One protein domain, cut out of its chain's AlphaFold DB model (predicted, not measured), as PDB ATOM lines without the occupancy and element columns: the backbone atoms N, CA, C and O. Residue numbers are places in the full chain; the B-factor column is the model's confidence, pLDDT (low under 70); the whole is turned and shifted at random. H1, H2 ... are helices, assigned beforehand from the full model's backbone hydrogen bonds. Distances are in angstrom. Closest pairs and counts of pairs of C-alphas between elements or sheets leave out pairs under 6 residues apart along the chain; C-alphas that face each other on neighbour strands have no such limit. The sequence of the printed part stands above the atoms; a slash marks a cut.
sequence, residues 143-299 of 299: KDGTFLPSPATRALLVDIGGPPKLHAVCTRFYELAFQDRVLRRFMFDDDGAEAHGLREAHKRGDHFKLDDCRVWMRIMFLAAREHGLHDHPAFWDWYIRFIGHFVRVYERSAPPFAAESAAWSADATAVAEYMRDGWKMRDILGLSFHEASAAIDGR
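Overview. This is residues 143 to 299 of the 299 residues of an uncharacterized protein of Cafeteria roenbergensis (UniProt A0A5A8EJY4). H5 runs through the middle of a helical body, with H2 crossing it and H7 packed on it, while H6 packs on H7. H1 spans the gap between the first ends of H2 and H6, H8 and H9 lie near H7, and little H4 with the long link after it lies away from the core. The printed part has 157 residues with nine named helices, H1 to H9 in order, and no named strand: all helix, mostly crossed in packing. It is compact, radius of gyration of the C-alphas 15.9 A, and rounded, spanning 42 by 40 by 31 A.

Along the chain. H1 is residues 151 to 159, from C-alpha 151 at (175.309, 238.637, 231.188). H2 is 162 to 179, 27.0 A long; H3 is 183 to 186; H4 is 192 to 195. H5 is 210 to 226, 24.5 A, and H6 233 to 249, 25.6 A. H7 is 257 to 264, H8 268 to 276, and H9 289 to 297, ending at C-alpha 297 at (202.340, 226.263, 212.166).

Arrangement. H5 is the hub. Residues 169 to 177 of H2 touch it at a steep tilt of 52 degrees, opposite ways; the closest C-alphas, Phe 173 and Ala 223, are 5.2 A apart. H7 touches H5 at a steep tilt of 46 degrees, the same way, with C-alphas 218 and 261 closest at 4.6 A. H5 and H6 form a hairpin and only just touch, with 3 pairs of C-alphas within 8 A. Every O i to N i+4 pair is within hydrogen-bond range in H1, H5, H7 and H8; H2 has 13 of 14, H6 11 of 13, H9 3 of 5, and H3 and H4 are too short.

Size, cuts and confidence. The printed part has no cut. The links H4 to H5 and H8 to H9 are long. Residues 188 to 206 and 298 to 299 are under pLDDT 70.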
ATOM      1  N   LYS A 143     187.866 232.033 236.668       87.12
ATOM      2  CA  LYS A 143     188.468 232.221 237.991       87.12
ATOM      3  C   LYS A 143     188.818 230.855 238.570       87.12
ATOM      4  O   LYS A 143     187.990 229.952 238.541       87.12
ATOM      5  N   ASP A 144     190.044 230.695 239.065       86.44
ATOM      6  CA  ASP A 144     190.524 229.459 239.707       86.44
ATOM      7  C   ASP A 144     190.295 228.190 238.845       86.44
ATOM      8  O   ASP A 144     189.950 227.118 239.335       86.44
ATOM      9  N   GLY A 145     190.447 228.336 237.519       79.00
ATOM     10  CA  GLY A 145     190.198 227.292 236.511       79.00
ATOM     11  C   GLY A 145     188.720 227.039 236.170       79.00
ATOM     12  O   GLY A 145     188.429 226.238 235.287       79.00
ATOM     13  N   THR A 146     187.788 227.713 236.843       78.81
ATOM     14  CA  THR A 146     186.337 227.547 236.677       78.81
ATOM     15  C   THR A 146     185.750 228.677 235.831       78.81
ATOM     16  O   THR A 146     186.034 229.853 236.067       78.81
ATOM     17  N   PHE A 147     184.908 228.335 234.854       85.81
ATOM     18  CA  PHE A 147     184.188 229.316 234.036       85.81
ATOM     19  C   PHE A 147     183.138 230.073 234.859       85.81
ATOM     20  O   PHE A 147     182.371 229.460 235.601       85.81
ATOM     21  N   LEU A 148     183.072 231.396 234.691       88.44
ATOM     22  CA  LEU A 148     182.076 232.252 235.337       88.44
ATOM     23  C   LEU A 148     181.032 232.745 234.317       88.44
ATOM     24  O   LEU A 148     181.418 233.300 233.286       88.44
ATOM     25  N   PRO A 149     179.719 232.609 234.591       89.50
ATOM     26  CA  PRO A 149     178.683 233.135 233.712       89.50
ATOM     27  C   PRO A 149     178.598 234.667 233.808       89.50
ATOM     28  O   PRO A 149     178.389 235.224 234.887       89.50
ATOM     29  N   SER A 150     178.691 235.344 232.666       90.31
ATOM     30  CA  SER A 150     178.432 236.779 232.503       90.31
ATOM     31  C   SER A 150     177.026 237.032 231.930       90.31
ATOM     32  O   SER A 150     176.394 236.092 231.440       90.31
ATOM     33  N   PRO A 151     176.520 238.283 231.932       92.62
ATOM     34  CA  PRO A 151     175.309 238.637 231.188       92.62
ATOM     35  C   PRO A 151     175.406 238.251 229.703       92.62
ATOM     36  O   PRO A 151     174.495 237.619 229.181       92.62
ATOM     37  N   ALA A 152     176.554 238.510 229.064       90.56
ATOM     38  CA  ALA A 152     176.789 238.164 227.662       90.56
ATOM     39  C   ALA A 152     176.735 236.648 227.401       90.56
ATOM     40  O   ALA A 152     176.101 236.224 226.445       90.56
ATOM     41  N   THR A 153     177.315 235.803 228.266       92.19
ATOM     42  CA  THR A 153     177.211 234.336 228.094       92.19
ATOM     43  C   THR A 153     175.829 233.777 228.444       92.19
ATOM     44  O   THR A 153     175.537 232.640 228.093       92.19
ATOM     45  N   ARG A 154     174.980 234.538 229.155       92.12
ATOM     46  CA  ARG A 154     173.573 234.170 229.397       92.12
ATOM     47  C   ARG A 154     172.690 234.516 228.202       92.12
ATOM     48  O   ARG A 154     171.891 233.668 227.829       92.12
ATOM     49  N   ALA A 155     172.873 235.695 227.600       92.38
ATOM     50  CA  ALA A 155     172.242 236.048 226.325       92.38
ATOM     51  C   ALA A 155     172.605 235.005 225.257       92.38
ATOM     52  O   ALA A 155     171.737 234.269 224.810       92.38
ATOM     53  N   LEU A 156     173.907 234.777 225.054       93.06
ATOM     54  CA  LEU A 156     174.446 233.777 224.127       93.06
ATOM     55  C   LEU A 156     173.861 232.365 224.310       93.06
ATOM     56  O   LEU A 156     173.696 231.627 223.342       93.06
ATOM     57  N   LEU A 157     173.563 231.963 225.552       93.69
ATOM     58  CA  LEU A 157     172.914 230.683 225.836       93.69
ATOM     59  C   LEU A 157     171.456 230.664 225.358       93.69
ATOM     60  O   LEU A 157     171.011 229.632 224.866       93.69
ATOM     61  N   VAL A 158     170.713 231.763 225.493       94.12
ATOM     62  CA  VAL A 158     169.363 231.903 224.923       94.12
ATOM     63  C   VAL A 158     169.435 231.892 223.395       94.12
ATOM     64  O   VAL A 158     168.715 231.111 222.775       94.12
ATOM     65  N   ASP A 159     170.355 232.663 222.811       94.38
ATOM     66  CA  ASP A 159     170.485 232.881 221.365       94.38
ATOM     67  C   ASP A 159     170.723 231.576 220.576       94.38
ATOM     68  O   ASP A 159     170.155 231.375 219.504       94.38
ATOM     69  N   ILE A 160     171.490 230.625 221.129       95.50
ATOM     70  CA  ILE A 160     171.702 229.297 220.512       95.50
ATOM     71  C   ILE A 160     170.523 228.316 220.683       95.50
ATOM     72  O   ILE A 160     170.601 227.181 220.208       95.50
ATOM     73  N   GLY A 161     169.443 228.692 221.373       94.62
ATOM     74  CA  GLY A 161     168.317 227.802 221.693       94.62
ATOM     75  C   GLY A 161     168.401 227.120 223.067       94.62
ATOM     76  O   GLY A 161     167.789 226.071 223.283       94.62
ATOM     77  N   GLY A 162     169.141 227.702 224.012       93.75
ATOM     78  CA  GLY A 162     169.071 227.368 225.434       93.75
ATOM     79  C   GLY A 162     169.759 226.067 225.872       93.75
ATOM     80  O   GLY A 162     170.397 225.359 225.085       93.75
ATOM     81  N   PRO A 163     169.578 225.699 227.158       91.38
ATOM     82  CA  PRO A 163     169.980 224.405 227.710       91.38
ATOM     83  C   PRO A 163     169.608 223.170 226.860       91.38
ATOM     84  O   PRO A 163     170.446 222.271 226.775       91.38
ATOM     85  N   PRO A 164     168.432 223.092 226.191       92.81
ATOM     86  CA  PRO A 164     168.092 221.945 225.346       92.81
ATOM     87  C   PRO A 164     169.028 221.769 224.142       92.81
ATOM     88  O   PRO A 164     169.383 220.635 223.822       92.81
ATOM     89  N   LYS A 165     169.486 222.861 223.508       95.56
ATOM     90  CA  LYS A 165     170.450 222.783 222.397       95.56
ATOM     91  C   LYS A 165     171.786 222.201 222.871       95.56
ATOM     92  O   LYS A 165     172.309 221.287 222.236       95.56
ATOM     93  N   LEU A 166     172.312 222.680 224.001       92.81
ATOM     94  CA  LEU A 166     173.551 222.140 224.576       92.81
ATOM     95  C   LEU A 166     173.400 220.670 224.996       92.81
ATOM     96  O   LEU A 166     174.326 219.886 224.802       92.81
ATOM     97  N   HIS A 167     172.231 220.271 225.509       89.44
ATOM     98  CA  HIS A 167     171.955 218.865 225.807       89.44
ATOM     99  C   HIS A 167     171.973 217.995 224.542       89.44
ATOM    100  O   HIS A 167     172.560 216.918 224.570       89.44
ATOM    101  N   ALA A 168     171.375 218.449 223.435       90.75
ATOM    102  CA  ALA A 168     171.412 217.719 222.166       90.75
ATOM    103  C   ALA A 168     172.861 217.504 221.684       90.75
ATOM    104  O   ALA A 168     173.245 216.375 221.393       90.75
ATOM    105  N   VAL A 169     173.703 218.544 221.744       95.19
ATOM    106  CA  VAL A 169     175.144 218.445 221.439       95.19
ATOM    107  C   VAL A 169     175.869 217.458 222.357       95.19
ATOM    108  O   VAL A 169     176.696 216.690 221.873       95.19
ATOM    109  N   CYS A 170     175.553 217.414 223.656       90.62
ATOM    110  CA  CYS A 170     176.092 216.385 224.551       90.62
ATOM    111  C   CYS A 170     175.670 214.973 224.134       90.62
ATOM    112  O   CYS A 170     176.521 214.090 224.063       90.62
ATOM    113  N   THR A 171     174.381 214.753 223.862       88.50
ATOM    114  CA  THR A 171     173.861 213.457 223.402       88.50
ATOM    115  C   THR A 171     174.582 213.016 222.130       88.50
ATOM    116  O   THR A 171     175.142 211.922 222.098       88.50
ATOM    117  N   ARG A 172     174.684 213.905 221.133       94.88
ATOM    118  CA  ARG A 172     175.347 213.621 219.859       94.88
ATOM    119  C   ARG A 172     176.856 213.395 219.992       94.88
ATOM    120  O   ARG A 172     177.399 212.507 219.340       94.88
ATOM    121  N   PHE A 173     177.534 214.126 220.880       95.56
ATOM    122  CA  PHE A 173     178.928 213.834 221.227       95.56
ATOM    123  C   PHE A 173     179.081 212.396 221.741       95.56
ATOM    124  O   PHE A 173     179.972 211.685 221.281       95.56
ATOM    125  N   TYR A 174     178.218 211.949 222.661       86.69
ATOM    126  CA  TYR A 174     178.302 210.588 223.193       86.69
ATOM    127  C   TYR A 174     177.983 209.535 222.124       86.69
ATOM    128  O   TYR A 174     178.740 208.574 222.015       86.69
ATOM    129  N   GLU A 175     176.961 209.729 221.282       89.75
ATOM    130  CA  GLU A 175     176.676 208.843 220.136       89.75
ATOM    131  C   GLU A 175     177.916 208.607 219.258       89.75
ATOM    132  O   GLU A 175     178.211 207.472 218.878       89.75
ATOM    133  N   LEU A 176     178.667 209.667 218.951       93.50
ATOM    134  CA  LEU A 176     179.899 209.587 218.165       93.50
ATOM    135  C   LEU A 176     181.060 208.974 218.971       93.50
ATOM    136  O   LEU A 176     181.805 208.148 218.447       93.50
ATOM    137  N   ALA A 177     181.212 209.328 220.249       91.38
ATOM    138  CA  ALA A 177     182.310 208.867 221.104       91.38
ATOM    139  C   ALA A 177     182.180 207.403 221.576       91.38
ATOM    140  O   ALA A 177     183.187 206.785 221.917       91.38
ATOM    141  N   PHE A 178     180.971 206.829 221.573       89.69
ATOM    142  CA  PHE A 178     180.752 205.384 221.743       89.69
ATOM    143  C   PHE A 178     181.107 204.580 220.479       89.69
ATOM    144  O   PHE A 178     181.409 203.388 220.580       89.69
ATOM    145  N   GLN A 179     181.089 205.209 219.299       92.44
ATOM    146  CA  GLN A 179     181.530 204.598 218.041       92.44
ATOM    147  C   GLN A 179     183.051 204.727 217.852       92.44
ATOM    148  O   GLN A 179     183.688 203.771 217.407       92.44
ATOM    149  N   ASP A 180     183.638 205.866 218.237       94.75
ATOM    150  CA  ASP A 180     185.076 206.130 218.130       94.75
ATOM    151  C   ASP A 180     185.937 205.111 218.897       94.75
ATOM    152  O   ASP A 180     185.799 204.889 220.104       94.75
ATOM    153  N   ARG A 181     186.892 204.504 218.187       92.12
ATOM    154  CA  ARG A 181     187.731 203.413 218.706       92.12
ATOM    155  C   ARG A 181     188.771 203.844 219.741       92.12
ATOM    156  O   ARG A 181     189.391 202.974 220.354       92.12
ATOM    157  N   VAL A 182     188.996 205.143 219.906       91.38
ATOM    158  CA  VAL A 182     189.966 205.741 220.830       91.38
ATOM    159  C   VAL A 182     189.250 206.223 222.089       91.38
ATOM    160  O   VAL A 182     189.687 205.896 223.189       91.38
ATOM    161  N   LEU A 183     188.118 206.919 221.949       90.38
ATOM    162  CA  LEU A 183     187.322 207.415 223.069       90.38
ATOM    163  C   LEU A 183     186.531 206.316 223.773       90.38
ATOM    164  O   LEU A 183     186.386 206.383 224.995       90.38
ATOM    165  N   ARG A 184     186.079 205.276 223.057       87.31
ATOM    166  CA  ARG A 184     185.308 204.174 223.654       87.31
ATOM    167  C   ARG A 184     186.028 203.495 224.823       87.31
ATOM    168  O   ARG A 184     185.356 203.045 225.736       87.31
ATOM    169  N   ARG A 185     187.370 203.484 224.881       84.25
ATOM    170  CA  ARG A 185     188.122 202.931 226.037       84.25
ATOM    171  C   ARG A 185     187.981 203.745 227.334       84.25
ATOM    172  O   ARG A 185     188.379 203.274 228.395       84.25
ATOM    173  N   PHE A 186     187.445 204.962 227.248       81.00
ATOM    174  CA  PHE A 186     187.119 205.827 228.386       81.00
ATOM    175  C   PHE A 186     185.611 205.871 228.691       81.00
ATOM    176  O   PHE A 186     185.211 206.418 229.725       81.00
ATOM    177  N   MET A 187     184.785 205.295 227.814       77.19
ATOM    178  CA  MET A 187     183.347 205.138 228.008       77.19
ATOM    179  C   MET A 187     183.077 203.753 228.599       77.19
ATOM    180  O   MET A 187     183.580 202.748 228.110       77.19
ATOM    181  N   PHE A 188     182.316 203.716 229.687       66.44
ATOM    182  CA  PHE A 188     182.014 202.500 230.435       66.44
ATOM    183  C   PHE A 188     180.502 202.455 230.607       66.44
ATOM    184  O   PHE A 188     179.931 203.384 231.184       66.44
ATOM    185  N   ASP A 189     179.872 201.415 230.065       54.47
ATOM    186  CA  ASP A 189     178.414 201.334 229.928       54.47
ATOM    187  C   ASP A 189     177.705 201.283 231.302       54.47
ATOM    188  O   ASP A 189     176.611 201.821 231.458       54.47
ATOM    189  N   ASP A 190     178.379 200.732 232.320       50.94
ATOM    190  CA  ASP A 190     177.858 200.536 233.684       50.94
ATOM    191  C   ASP A 190     177.971 201.776 234.604       50.94
ATOM    192  O   ASP A 190     177.345 201.834 235.662       50.94
ATOM    193  N   ASP A 191     178.801 202.762 234.242       50.62
ATOM    194  CA  ASP A 191     179.274 203.821 235.158       50.62
ATOM    195  C   ASP A 191     178.350 205.058 235.209       50.62
ATOM    196  O   ASP A 191     178.326 205.810 236.192       50.62
ATOM    197  N   GLY A 192     177.610 205.308 234.124       51.91
ATOM    198  CA  GLY A 192     176.826 206.529 233.928       51.91
ATOM    199  C   GLY A 192     177.656 207.825 233.978       51.91
ATOM    200  O   GLY A 192     178.883 207.825 234.008       51.91
ATOM    201  N   ALA A 193     176.981 208.978 234.004       46.25
ATOM    202  CA  ALA A 193     177.648 210.288 234.039       46.25
ATOM    203  C   ALA A 193     178.185 210.695 235.433       46.25
ATOM    204  O   ALA A 193     178.819 211.742 235.567       46.25
ATOM    205  N   GLU A 194     177.902 209.912 236.481       43.38
ATOM    206  CA  GLU A 194     178.209 210.259 237.877       43.38
ATOM    207  C   GLU A 194     179.510 209.596 238.381       43.38
ATOM    208  O   GLU A 194     180.240 210.202 239.171       43.38
ATOM    209  N   ALA A 195     179.874 208.409 237.875       47.16
ATOM    210  CA  ALA A 195     181.056 207.673 238.336       47.16
ATOM    211  C   ALA A 195     182.398 208.191 237.777       47.16
ATOM    212  O   ALA A 195     183.399 208.155 238.502       47.16
ATOM    213  N   HIS A 196     182.448 208.728 236.546       51.84
ATOM    214  CA  HIS A 196     183.703 209.150 235.887       51.84
ATOM    215  C   HIS A 196     184.564 210.099 236.737       51.84
ATOM    216  O   HIS A 196     185.787 209.965 236.757       51.84
ATOM    217  N   GLY A 197     183.943 211.018 237.484       46.94
ATOM    218  CA  GLY A 197     184.642 211.958 238.372       46.94
ATOM    219  C   GLY A 197     184.989 211.411 239.766       46.94
ATOM    220  O   GLY A 197     185.694 212.079 240.530       46.94
ATOM    221  N   LEU A 198     184.495 210.227 240.140       47.88
ATOM    222  CA  LEU A 198     184.580 209.676 241.501       47.88
ATOM    223  C   LEU A 198     185.423 208.394 241.618       47.88
ATOM    224  O   LEU A 198     185.689 207.971 242.742       47.88
ATOM    225  N   ARG A 199     185.903 207.816 240.504       55.84
ATOM    226  CA  ARG A 199     186.634 206.533 240.499       55.84
ATOM    227  C   ARG A 199     187.787 206.459 241.513       55.84
ATOM    228  O   ARG A 199     188.699 207.305 241.556       55.84
ATOM    229  N   GLU A 200     187.761 205.368 242.276       48.56
ATOM    230  CA  GLU A 200     188.827 204.905 243.163       48.56
ATOM    231  C   GLU A 200     190.154 204.780 242.404       48.56
ATOM    232  O   GLU A 200     190.166 204.511 241.204       48.56
ATOM    233  N   ALA A 201     191.288 204.956 243.088       54.34
ATOM    234  CA  ALA A 201     192.593 205.047 242.424       54.34
ATOM    235  C   ALA A 201     192.943 203.822 241.553       54.34
ATOM    236  O   ALA A 201     193.569 203.990 240.512       54.34
ATOM    237  N   HIS A 202     192.490 202.623 241.936       56.97
ATOM    238  CA  HIS A 202     192.716 201.374 241.197       56.97
ATOM    239  C   HIS A 202     191.740 201.142 240.022       56.97
ATOM    240  O   HIS A 202     191.953 200.229 239.233       56.97
ATOM    241  N   LYS A 203     190.684 201.961 239.890       50.53
ATOM    242  CA  LYS A 203     189.703 201.943 238.779       50.53
ATOM    243  C   LYS A 203     189.954 203.056 237.756       50.53
ATOM    244  O   LYS A 203     189.129 203.318 236.884       50.53
ATOM    245  N   ARG A 204     191.084 203.756 237.868       54.16
ATOM    246  CA  ARG A 204     191.522 204.750 236.886       54.16
ATOM    247  C   ARG A 204     192.298 204.020 235.798       54.16
ATOM    248  O   ARG A 204     193.400 203.547 236.051       54.16
ATOM    249  N   GLY A 205     191.684 203.909 234.622       58.91
ATOM    250  CA  GLY A 205     192.365 203.472 233.405       58.91
ATOM    251  C   GLY A 205     193.358 204.523 232.901       58.91
ATOM    252  O   GLY A 205     193.755 205.426 233.640       58.91
ATOM    253  N   ASP A 206     193.733 204.419 231.626       64.12
ATOM    254  CA  ASP A 206     194.684 205.336 230.996       64.12
ATOM    255  C   ASP A 206     194.338 206.816 231.231       64.12
ATOM    256  O   ASP A 206     193.195 207.259 231.103       64.12
ATOM    257  N   HIS A 207     195.364 207.614 231.523       75.12
ATOM    258  CA  HIS A 207     195.249 209.065 231.465       75.12
ATOM    259  C   HIS A 207     195.225 209.517 230.004       75.12
ATOM    260  O   HIS A 207     196.216 209.280 229.306       75.12
ATOM    261  N   PHE A 208     194.148 210.213 229.616       85.12
ATOM    262  CA  PHE A 208     193.994 210.948 228.353       85.12
ATOM    263  C   PHE A 208     195.319 211.575 227.892       85.12
ATOM    264  O   PHE A 208     195.978 212.290 228.652       85.12
ATOM    265  N   LYS A 209     195.709 211.294 226.651       91.88
ATOM    266  CA  LYS A 209     196.893 211.835 225.977       91.88
ATOM    267  C   LYS A 209     196.524 212.986 225.044       91.88
ATOM    268  O   LYS A 209     195.368 213.402 224.957       91.88
ATOM    269  N   LEU A 210     197.532 213.534 224.366       94.81
ATOM    270  CA  LEU A 210     197.359 214.634 223.420       94.81
ATOM    271  C   LEU A 210     196.463 214.238 222.238       94.81
ATOM    272  O   LEU A 210     195.598 215.014 221.838       94.81
ATOM    273  N   ASP A 211     196.638 213.031 221.705       95.44
ATOM    274  CA  ASP A 211     195.822 212.496 220.620       95.44
ATOM    275  C   ASP A 211     194.400 212.149 221.084       95.44
ATOM    276  O   ASP A 211     193.453 212.579 220.429       95.44
ATOM    277  N   ASP A 212     194.221 211.532 222.261       95.00
ATOM    278  CA  ASP A 212     192.891 211.377 222.890       95.00
ATOM    279  C   ASP A 212     192.153 212.726 223.008       95.00
ATOM    280  O   ASP A 212     190.975 212.843 222.664       95.00
ATOM    281  N   CYS A 213     192.853 213.775 223.460       96.25
ATOM    282  CA  CYS A 213     192.301 215.125 223.575       96.25
ATOM    283  C   CYS A 213     191.907 215.719 222.216       96.25
ATOM    284  O   CYS A 213     190.881 216.393 222.126       96.25
ATOM    285  N   ARG A 214     192.695 215.477 221.161       97.50
ATOM    286  CA  ARG A 214     192.393 215.949 219.800       97.50
ATOM    287  C   ARG A 214     191.200 215.208 219.196       97.50
ATOM    288  O   ARG A 214     190.322 215.872 218.653       97.50
ATOM    289  N   VAL A 215     191.093 213.886 219.376       97.88
ATOM    290  CA  VAL A 215     189.890 213.117 218.999       97.88
ATOM    291  C   VAL A 215     188.659 213.666 219.735       97.88
ATOM    292  O   VAL A 215     187.648 213.976 219.106       97.88
ATOM    293  N   TRP A 216     188.755 213.872 221.054       97.62
ATOM    294  CA  TRP A 216     187.656 214.409 221.866       97.62
ATOM    295  C   TRP A 216     187.201 215.800 221.410       97.62
ATOM    296  O   TRP A 216     186.004 216.019 221.226       97.62
ATOM    297  N   MET A 217     188.135 216.724 221.163       98.38
ATOM    298  CA  MET A 217     187.806 218.058 220.650       98.38
ATOM    299  C   MET A 217     187.160 217.990 219.265       98.38
ATOM    300  O   MET A 217     186.117 218.608 219.054       98.38
ATOM    301  N   ARG A 218     187.731 217.218 218.335       98.56
ATOM    302  CA  ARG A 218     187.194 217.040 216.978       98.56
ATOM    303  C   ARG A 218     185.753 216.524 216.989       98.56
ATOM    304  O   ARG A 218     184.910 217.089 216.294       98.56
ATOM    305  N   ILE A 219     185.442 215.535 217.829       98.31
ATOM    306  CA  ILE A 219     184.080 214.994 217.968       98.31
ATOM    307  C   ILE A 219     183.136 215.994 218.666       98.31
ATOM    308  O   ILE A 219     182.001 216.158 218.226       98.31
ATOM    309  N   MET A 220     183.596 216.732 219.684       98.31
ATOM    310  CA  MET A 220     182.809 217.802 220.331       98.31
ATOM    311  C   MET A 220     182.470 218.967 219.389       98.31
ATOM    312  O   MET A 220     181.409 219.580 219.530       98.31
ATOM    313  N   PHE A 221     183.349 219.293 218.435       98.75
ATOM    314  CA  PHE A 221     183.059 220.296 217.409       98.75
ATOM    315  C   PHE A 221     182.171 219.737 216.288       98.75
ATOM    316  O   PHE A 221     181.273 220.449 215.848       98.75
ATOM    317  N   LEU A 222     182.339 218.473 215.882       98.69
ATOM    318  CA  LEU A 222     181.452 217.812 214.914       98.69
ATOM    319  C   LEU A 222     180.001 217.755 215.424       98.69
ATOM    320  O   LEU A 222     179.109 218.270 214.755       98.69
ATOM    321  N   ALA A 223     179.780 217.269 216.649       98.31
ATOM    322  CA  ALA A 223     178.455 217.243 217.276       98.31
ATOM    323  C   ALA A 223     177.822 218.646 217.397       98.31
ATOM    324  O   ALA A 223     176.615 218.817 217.231       98.31
ATOM    325  N   ALA A 224     178.632 219.677 217.660       98.44
ATOM    326  CA  ALA A 224     178.159 221.059 217.705       98.44
ATOM    327  C   ALA A 224     177.825 221.628 216.308       98.44
ATOM    328  O   ALA A 224     176.912 222.448 216.184       98.44
ATOM    329  N   ARG A 225     178.511 221.179 215.248       98.12
ATOM    330  CA  ARG A 225     178.186 221.539 213.859       98.12
ATOM    331  C   ARG A 225     176.897 220.886 213.379       98.12
ATOM    332  O   ARG A 225     176.052 221.594 212.845       98.12
ATOM    333  N   GLU A 226     176.702 219.597 213.652       98.06
ATOM    334  CA  GLU A 226     175.482 218.848 213.295       98.06
ATOM    335  C   GLU A 226     174.199 219.445 213.909       98.06
ATOM    336  O   GLU A 226     173.111 219.277 213.364       98.06
ATOM    337  N   HIS A 227     174.314 220.198 215.010       97.75
ATOM    338  CA  HIS A 227     173.203 220.926 215.635       97.75
ATOM    339  C   HIS A 227     173.139 222.434 215.305       97.75
ATOM    340  O   HIS A 227     172.290 223.141 215.863       97.75
ATOM    341  N   GLY A 228     173.997 222.932 214.411       97.69
ATOM    342  CA  GLY A 228     173.984 224.316 213.919       97.69
ATOM    343  C   GLY A 228     174.566 225.372 214.871       97.69
ATOM    344  O   GLY A 228     174.253 226.552 214.760       97.69
ATOM    345  N   LEU A 229     175.398 224.991 215.851       97.12
ATOM    346  CA  LEU A 229     175.988 225.971 216.785       97.12
ATOM    347  C   LEU A 229     177.128 226.779 216.140       97.12
ATOM    348  O   LEU A 229     177.544 227.803 216.676       97.12
ATOM    349  N   HIS A 230     177.637 226.318 214.998       97.00
ATOM    350  CA  HIS A 230     178.675 226.999 214.229       97.00
ATOM    351  C   HIS A 230     178.156 228.167 213.382       97.00
ATOM    352  O   HIS A 230     178.929 229.066 213.062       97.00
ATOM    353  N   ASP A 231     176.854 228.187 213.082       96.25
ATOM    354  CA  ASP A 231     176.192 229.255 212.325       96.25
ATOM    355  C   ASP A 231     176.069 230.559 213.139       96.25
ATOM    356  O   ASP A 231     175.850 231.634 212.584       96.25
ATOM    357  N   HIS A 232     176.255 230.482 214.463       96.00
ATOM    358  CA  HIS A 232     176.279 231.627 215.371       96.00
ATOM    359  C   HIS A 232     177.739 232.039 215.668       96.00
ATOM    360  O   HIS A 232     178.354 231.501 216.595       96.00
ATOM    361  N   PRO A 233     178.324 233.035 214.969       94.81
ATOM    362  CA  PRO A 233     179.772 233.281 214.990       94.81
ATOM    363  C   PRO A 233     180.325 233.640 216.379       94.81
ATOM    364  O   PRO A 233     181.344 233.090 216.797       94.81
ATOM    365  N   ALA A 234     179.624 234.496 217.134       94.50
ATOM    366  CA  ALA A 234     180.027 234.866 218.494       94.50
ATOM    367  C   ALA A 234     179.972 233.686 219.490       94.50
ATOM    368  O   ALA A 234     180.772 233.646 220.428       94.50
ATOM    369  N   PHE A 235     179.082 232.701 219.278       95.81
ATOM    370  CA  PHE A 235     179.114 231.453 220.042       95.81
ATOM    371  C   PHE A 235     180.278 230.583 219.589       95.81
ATOM    372  O   PHE A 235     180.986 230.057 220.437       95.81
ATOM    373  N   TRP A 236     180.509 230.445 218.283       97.25
ATOM    374  CA  TRP A 236     181.542 229.554 217.761       97.25
ATOM    375  C   TRP A 236     182.956 229.959 218.213       97.25
ATOM    376  O   TRP A 236     183.686 229.118 218.739       97.25
ATOM    377  N   ASP A 237     183.320 231.244 218.139       96.25
ATOM    378  CA  ASP A 237     184.587 231.750 218.705       96.25
ATOM    379  C   ASP A 237     184.653 231.557 220.234       96.25
ATOM    380  O   ASP A 237     185.665 231.085 220.763       96.25
ATOM    381  N   TRP A 238     183.570 231.853 220.965       96.00
ATOM    382  CA  TRP A 238     183.518 231.601 222.409       96.00
ATOM    383  C   TRP A 238     183.707 230.115 222.743       96.00
ATOM    384  O   TRP A 238     184.471 229.786 223.652       96.00
ATOM    385  N   TYR A 239     183.076 229.223 221.980       97.06
ATOM    386  CA  TYR A 239     183.061 227.780 222.184       97.06
ATOM    387  C   TYR A 239     184.410 227.136 221.860       97.06
ATOM    388  O   TYR A 239     184.884 226.318 222.645       97.06
ATOM    389  N   ILE A 240     185.093 227.562 220.791       97.38
ATOM    390  CA  ILE A 240     186.473 227.134 220.499       97.38
ATOM    391  C   ILE A 240     187.397 227.489 221.668       97.38
ATOM    392  O   ILE A 240     188.146 226.639 222.156       97.38
ATOM    393  N   ARG A 241     187.313 228.728 222.171       96.06
ATOM    394  CA  ARG A 241     188.129 229.196 223.305       96.06
ATOM    395  C   ARG A 241     187.769 228.481 224.613       96.06
ATOM    396  O   ARG A 241     188.662 228.150 225.391       96.06
ATOM    397  N   PHE A 242     186.485 228.216 224.845       95.94
ATOM    398  CA  PHE A 242     185.972 227.453 225.983       95.94
ATOM    399  C   PHE A 242     186.473 226.001 225.970       95.94
ATOM    400  O   PHE A 242     187.049 225.558 226.962       95.94
ATOM    401  N   ILE A 243     186.346 225.292 224.844       97.44
ATOM    402  CA  ILE A 243     186.835 223.916 224.668       97.44
ATOM    403  C   ILE A 243     188.362 223.852 224.816       97.44
ATOM    404  O   ILE A 243     188.863 223.009 225.560       97.44
ATOM    405  N   GLY A 244     189.100 224.785 224.204       95.81
ATOM    406  CA  GLY A 244     190.554 224.891 224.359       95.81
ATOM    407  C   GLY A 244     191.000 225.171 225.799       95.81
ATOM    408  O   GLY A 244     192.034 224.668 226.231       95.81
ATOM    409  N   HIS A 245     190.214 225.906 226.591       94.19
ATOM    410  CA  HIS A 245     190.478 226.039 228.024       94.19
ATOM    411  C   HIS A 245     190.110 224.764 228.801       94.19
ATOM    412  O   HIS A 245     190.876 224.330 229.658       94.19
ATOM    413  N   PHE A 246     188.960 224.153 228.504       93.12
ATOM    414  CA  PHE A 246     188.450 222.970 229.199       93.12
ATOM    415  C   PHE A 246     189.369 221.753 229.029       93.12
ATOM    416  O   PHE A 246     189.693 221.096 230.015       93.12
ATOM    417  N   VAL A 247     189.860 221.481 227.814       93.88
ATOM    418  CA  VAL A 247     190.691 220.294 227.522       93.88
ATOM    419  C   VAL A 247     191.988 220.243 228.352       93.88
ATOM    420  O   VAL A 247     192.496 219.162 228.654       93.88
ATOM    421  N   ARG A 248     192.464 221.403 228.831       92.06
ATOM    422  CA  ARG A 248     193.633 221.557 229.714       92.06
ATOM    423  C   ARG A 248     193.538 220.761 231.026       92.06
ATOM    424  O   ARG A 248     194.574 220.519 231.647       92.06
ATOM    425  N   VAL A 249     192.335 220.372 231.473       86.94
ATOM    426  CA  VAL A 249     192.164 219.528 232.677       86.94
ATOM    427  C   VAL A 249     192.553 218.064 232.446       86.94
ATOM    428  O   VAL A 249     192.793 217.351 233.419       86.94
ATOM    429  N   TYR A 250     192.629 217.629 231.184       87.19
ATOM    430  CA  TYR A 250     193.068 216.292 230.783       87.19
ATOM    431  C   TYR A 250     194.550 216.302 230.395       87.19
ATOM    432  O   TYR A 250     195.351 215.638 231.047       87.19
ATOM    433  N   GLU A 251     194.919 217.113 229.399       93.62
ATOM    434  CA  GLU A 251     196.298 217.262 228.921       93.62
ATOM    435  C   GLU A 251     196.637 218.746 228.718       93.62
ATOM    436  O   GLU A 251     195.921 219.501 228.058       93.62
ATOM    437  N   ARG A 252     197.754 219.192 229.303       93.62
ATOM    438  CA  ARG A 252     198.145 220.610 229.346       93.62
ATOM    439  C   ARG A 252     198.611 221.158 227.999       93.62
ATOM    440  O   ARG A 252     198.537 222.368 227.803       93.62
ATOM    441  N   SER A 253     199.085 220.293 227.107       95.44
ATOM    442  CA  SER A 253     199.560 220.616 225.757       95.44
ATOM    443  C   SER A 253     198.468 220.588 224.679       95.44
ATOM    444  O   SER A 253     198.713 221.034 223.564       95.44
ATOM    445  N   ALA A 254     197.251 220.136 225.001       96.31
ATOM    446  CA  ALA A 254     196.122 220.086 224.067       96.31
ATOM    447  C   ALA A 254     195.486 221.440 223.643       96.31
ATOM    448  O   ALA A 254     194.983 221.499 222.520       96.31
ATOM    449  N   PRO A 255     195.484 222.535 224.439       96.25
ATOM    450  CA  PRO A 255     194.773 223.775 224.093       96.25
ATOM    451  C   PRO A 255     195.036 224.406 222.707       96.25
ATOM    452  O   PRO A 255     194.065 224.884 222.115       96.25
ATOM    453  N   PRO A 256     196.266 224.413 222.139       96.62
ATOM    454  CA  PRO A 256     196.519 224.968 220.801       96.62
ATOM    455  C   PRO A 256     195.721 224.274 219.687       96.62
ATOM    456  O   PRO A 256     195.329 224.906 218.709       96.62
ATOM    457  N   PHE A 257     195.413 222.985 219.860       97.69
ATOM    458  CA  PHE A 257     194.735 222.163 218.857       97.69
ATOM    459  C   PHE A 257     193.218 222.391 218.787       97.69
ATOM    460  O   PHE A 257     192.551 221.786 217.948       97.69
ATOM    461  N   ALA A 258     192.645 223.266 219.622       97.62
ATOM    462  CA  ALA A 258     191.207 223.540 219.619       97.62
ATOM    463  C   ALA A 258     190.727 224.172 218.300       97.62
ATOM    464  O   ALA A 258     189.734 223.723 217.734       97.62
ATOM    465  N   ALA A 259     191.456 225.161 217.769       96.75
ATOM    466  CA  ALA A 259     191.124 225.782 216.483       96.75
ATOM    467  C   ALA A 259     191.317 224.807 215.305       96.75
ATOM    468  O   ALA A 259     190.476 224.744 214.413       96.75
ATOM    469  N   GLU A 260     192.370 223.981 215.343       97.19
ATOM    470  CA  GLU A 260     192.601 222.899 214.375       97.19
ATOM    471  C   GLU A 260     191.448 221.888 214.366       97.19
ATOM    472  O   GLU A 260     190.913 221.575 213.307       97.19
ATOM    473  N   SER A 261     191.019 221.441 215.546       98.12
ATOM    474  CA  SER A 261     189.920 220.486 215.715       98.12
ATOM    475  C   SER A 261     188.573 221.064 215.251       98.12
ATOM    476  O   SER A 261     187.742 220.364 214.663       98.12
ATOM    477  N   ALA A 262     188.356 222.362 215.479       98.31
ATOM    478  CA  ALA A 262     187.182 223.078 214.994       98.31
ATOM    479  C   ALA A 262     187.204 223.285 213.470       98.31
ATOM    480  O   ALA A 262     186.139 223.284 212.854       98.31
ATOM    481  N   ALA A 263     188.381 223.422 212.853       97.12
ATOM    482  CA  ALA A 263     188.533 223.450 211.399       97.12
ATOM    483  C   ALA A 263     188.311 222.059 210.777       97.12
ATOM    484  O   ALA A 263     187.523 221.946 209.845       97.12
ATOM    485  N   TRP A 264     188.910 220.999 211.340       97.75
ATOM    486  CA  TRP A 264     188.720 219.609 210.889       97.75
ATOM    487  C   TRP A 264     187.241 219.220 210.802       97.75
ATOM    488  O   TRP A 264     186.810 218.634 209.818       97.75
ATOM    489  N   SER A 265     186.434 219.608 211.793       98.06
ATOM    490  CA  SER A 265     184.998 219.282 211.809       98.06
ATOM    491  C   SER A 265     184.169 219.984 210.718       98.06
ATOM    492  O   SER A 265     183.002 219.643 210.552       98.06
ATOM    493  N   ALA A 266     184.736 220.950 209.980       97.94
ATOM    494  CA  ALA A 266     184.125 221.522 208.776       97.94
ATOM    495  C   ALA A 266     184.481 220.757 207.489       97.94
ATOM    496  O   ALA A 266     183.803 220.926 206.476       97.94
ATOM    497  N   ASP A 267     185.542 219.945 207.500       97.62
ATOM    498  CA  ASP A 267     185.983 219.191 206.330       97.62
ATOM    499  C   ASP A 267     185.167 217.899 206.201       97.62
ATOM    500  O   ASP A 267     185.458 216.869 206.815       97.62
ATOM    501  N   ALA A 268     184.133 217.959 205.363       97.19
ATOM    502  CA  ALA A 268     183.288 216.815 205.039       97.19
ATOM    503  C   ALA A 268     184.082 215.621 204.470       97.19
ATOM    504  O   ALA A 268     183.655 214.479 204.642       97.19
ATOM    505  N   THR A 269     185.243 215.856 203.845       97.81
ATOM    506  CA  THR A 269     186.144 214.797 203.371       97.81
ATOM    507  C   THR A 269     186.779 214.095 204.561       97.81
ATOM    508  O   THR A 269     186.581 212.896 204.736       97.81
ATOM    509  N   ALA A 270     187.462 214.838 205.437       96.88
ATOM    510  CA  ALA A 270     188.145 214.275 206.601       96.88
ATOM    511  C   ALA A 270     187.175 213.595 207.591       96.88
ATOM    512  O   ALA A 270     187.512 212.568 208.184       96.88
ATOM    513  N   VAL A 271     185.948 214.114 207.730       97.62
ATOM    514  CA  VAL A 271     184.871 213.478 208.508       97.62
ATOM    515  C   VAL A 271     184.399 212.173 207.848       97.62
ATOM    516  O   VAL A 271     184.263 211.160 208.538       97.62
ATOM    517  N   ALA A 272     184.200 212.150 206.525       97.19
ATOM    518  CA  ALA A 272     183.830 210.931 205.801       97.19
ATOM    519  C   ALA A 272     184.946 209.870 205.828       97.19
ATOM    520  O   ALA A 272     184.658 208.680 205.962       97.19
ATOM    521  N   GLU A 273     186.217 210.274 205.760       97.12
ATOM    522  CA  GLU A 273     187.360 209.367 205.902       97.12
ATOM    523  C   GLU A 273     187.459 208.776 207.310       97.12
ATOM    524  O   GLU A 273     187.613 207.565 207.446       97.12
ATOM    525  N   TYR A 274     187.262 209.587 208.351       96.94
ATOM    526  CA  TYR A 274     187.190 209.131 209.742       96.94
ATOM    527  C   TYR A 274     186.110 208.053 209.966       96.94
ATOM    528  O   TYR A 274     186.366 207.058 210.652       96.94
ATOM    529  N   MET A 275     184.928 208.212 209.358       95.81
ATOM    530  CA  MET A 275     183.866 207.197 209.385       95.81
ATOM    531  C   MET A 275     184.256 205.948 208.577       95.81
ATOM    532  O   MET A 275     184.133 204.826 209.072       95.81
ATOM    533  N   ARG A 276     184.789 206.137 207.359       96.25
ATOM    534  CA  ARG A 276     185.256 205.078 206.441       96.25
ATOM    535  C   ARG A 276     186.363 204.207 207.041       96.25
ATOM    536  O   ARG A 276     186.407 203.012 206.764       96.25
ATOM    537  N   ASP A 277     187.209 204.776 207.894       95.12
ATOM    538  CA  ASP A 277     188.262 204.071 208.635       95.12
ATOM    539  C   ASP A 277     187.768 203.290 209.869       95.12
ATOM    540  O   ASP A 277     188.568 202.730 210.628       95.12
ATOM    541  N   GLY A 278     186.448 203.211 210.065       94.75
ATOM    542  CA  GLY A 278     185.839 202.523 211.195       94.75
ATOM    543  C   GLY A 278     185.985 203.320 212.487       94.75
ATOM    544  O   GLY A 278     186.392 202.753 213.502       94.75
ATOM    545  N   TRP A 279     185.664 204.617 212.422       96.25
ATOM    546  CA  TRP A 279     185.652 205.560 213.545       96.25
ATOM    547  C   TRP A 279     187.022 205.656 214.233       96.25
ATOM    548  O   TRP A 279     187.192 205.316 215.408       96.25
ATOM    549  N   LYS A 280     188.040 206.058 213.457       95.06
ATOM    550  CA  LYS A 280     189.419 206.224 213.940       95.06
ATOM    551  C   LYS A 280     190.186 207.296 213.158       95.06
ATOM    552  O   LYS A 280     190.491 207.117 211.985       95.06
ATOM    553  N   MET A 281     190.580 208.377 213.830       95.94
ATOM    554  CA  MET A 281     191.321 209.499 213.226       95.94
ATOM    555  C   MET A 281     192.816 209.173 213.062       95.94
ATOM    556  O   MET A 281     193.634 209.476 213.932       95.94
ATOM    557  N   ARG A 282     193.195 208.493 211.970       94.25
ATOM    558  CA  ARG A 282     194.593 208.058 211.740       94.25
ATOM    559  C   ARG A 282     195.598 209.207 211.631       94.25
ATOM    560  O   ARG A 282     196.771 208.988 211.905       94.25
ATOM    561  N   ASP A 283     195.149 210.395 211.244       94.12
ATOM    562  CA  ASP A 283     195.969 211.581 210.988       94.12
ATOM    563  C   ASP A 283     196.519 212.259 212.257       94.12
ATOM    564  O   ASP A 283     197.369 213.141 212.159       94.12
ATOM    565  N   ILE A 284     196.052 211.861 213.448       95.19
ATOM    566  CA  ILE A 284     196.454 212.475 214.728       95.19
ATOM    567  C   ILE A 284     196.983 211.499 215.783       95.19
ATOM    568  O   ILE A 284     197.554 211.951 216.775       95.19
ATOM    569  N   LEU A 285     196.794 210.191 215.599       94.50
ATOM    570  CA  LEU A 285     197.100 209.181 216.617       94.50
ATOM    571  C   LEU A 285     198.587 208.828 216.655       94.50
ATOM    572  O   LEU A 285     199.191 208.534 215.627       94.50
ATOM    573  N   GLY A 286     199.159 208.803 217.858       92.12
ATOM    574  CA  GLY A 286     200.574 208.491 218.080       92.12
ATOM    575  C   GLY A 286     201.569 209.598 217.703       92.12
ATOM    576  O   GLY A 286     202.765 209.389 217.884       92.12
ATOM    577  N   LEU A 287     201.112 210.763 217.224       94.00
ATOM    578  CA  LEU A 287     201.989 211.908 216.953       94.00
ATOM    579  C   LEU A 287     202.556 212.494 218.255       94.00
ATOM    580  O   LEU A 287     201.829 212.699 219.232       94.00
ATOM    581  N   SER A 288     203.839 212.857 218.253       93.75
ATOM    582  CA  SER A 288     204.402 213.715 219.295       93.75
ATOM    583  C   SER A 288     203.835 215.139 219.218       93.75
ATOM    584  O   SER A 288     203.315 215.579 218.191       93.75
ATOM    585  N   PHE A 289     204.000 215.912 220.296       93.75
ATOM    586  CA  PHE A 289     203.620 217.328 220.310       93.75
ATOM    587  C   PHE A 289     204.295 218.140 219.189       93.75
ATOM    588  O   PHE A 289     203.672 219.047 218.644       93.75
ATOM    589  N   HIS A 290     205.537 217.810 218.815       94.00
ATOM    590  CA  HIS A 290     206.261 218.499 217.743       94.00
ATOM    591  C   HIS A 290     205.639 218.219 216.366       94.00
ATOM    592  O   HIS A 290     205.310 219.149 215.636       94.00
ATOM    593  N   GLU A 291     205.421 216.943 216.033       94.31
ATOM    594  CA  GLU A 291     204.794 216.529 214.767       94.31
ATOM    595  C   GLU A 291     203.360 217.056 214.645       94.31
ATOM    596  O   GLU A 291     202.952 217.511 213.581       94.31
ATOM    597  N   ALA A 292     202.611 217.058 215.750       93.12
ATOM    598  CA  ALA A 292     201.277 217.637 215.795       93.12
ATOM    599  C   ALA A 292     201.301 219.166 215.591       93.12
ATOM    600  O   ALA A 292     200.485 219.685 214.830       93.12
ATOM    601  N   SER A 293     202.222 219.890 216.242       91.81
ATOM    602  CA  SER A 293     202.289 221.363 216.167       91.81
ATOM    603  C   SER A 293     202.697 221.863 214.782       91.81
ATOM    604  O   SER A 293     202.120 222.834 214.304       91.81
ATOM    605  N   ALA A 294     203.578 221.144 214.078       89.19
ATOM    606  CA  ALA A 294     203.956 221.471 212.701       89.19
ATOM    607  C   ALA A 294     202.751 221.537 211.736       89.19
ATOM    608  O   ALA A 294     202.766 222.302 210.775       89.19
ATOM    609  N   ALA A 295     201.675 220.785 212.009       75.56
ATOM    610  CA  ALA A 295     200.429 220.866 211.245       75.56
ATOM    611  C   ALA A 295     199.577 222.110 211.577       75.56
ATOM    612  O   ALA A 295     198.649 222.425 210.831       75.56
ATOM    613  N   ILE A 296     199.828 222.807 212.689       84.94
ATOM    614  CA  ILE A 296     199.246 224.127 212.994       84.94
ATOM    615  C   ILE A 296     200.100 225.226 212.360       84.94
ATOM    616  O   ILE A 296     199.551 226.067 211.661       84.94
ATOM    617  N   ASP A 297     201.419 225.185 212.561       72.19
ATOM    618  CA  ASP A 297     202.340 226.263 212.166       72.19
ATOM    619  C   ASP A 297     202.498 226.420 210.635       72.19
ATOM    620  O   ASP A 297     203.006 227.434 210.162       72.19
ATOM    621  N   GLY A 298     202.064 225.423 209.854       58.62
ATOM    622  CA  GLY A 298     202.045 225.434 208.387       58.62
ATOM    623  C   GLY A 298     200.711 225.850 207.744       58.62
ATOM    624  O   GLY A 298     200.410 225.352 206.658       58.62
ATOM    625  N   ARG A 299     199.890 226.681 208.406       55.56
ATOM    626  CA  ARG A 299     198.577 227.160 207.924       55.56
ATOM    627  C   ARG A 299     198.417 228.678 207.996       55.56
ATOM    628  O   ARG A 299     199.001 229.286 208.916       55.56
TER     629      ARG A 299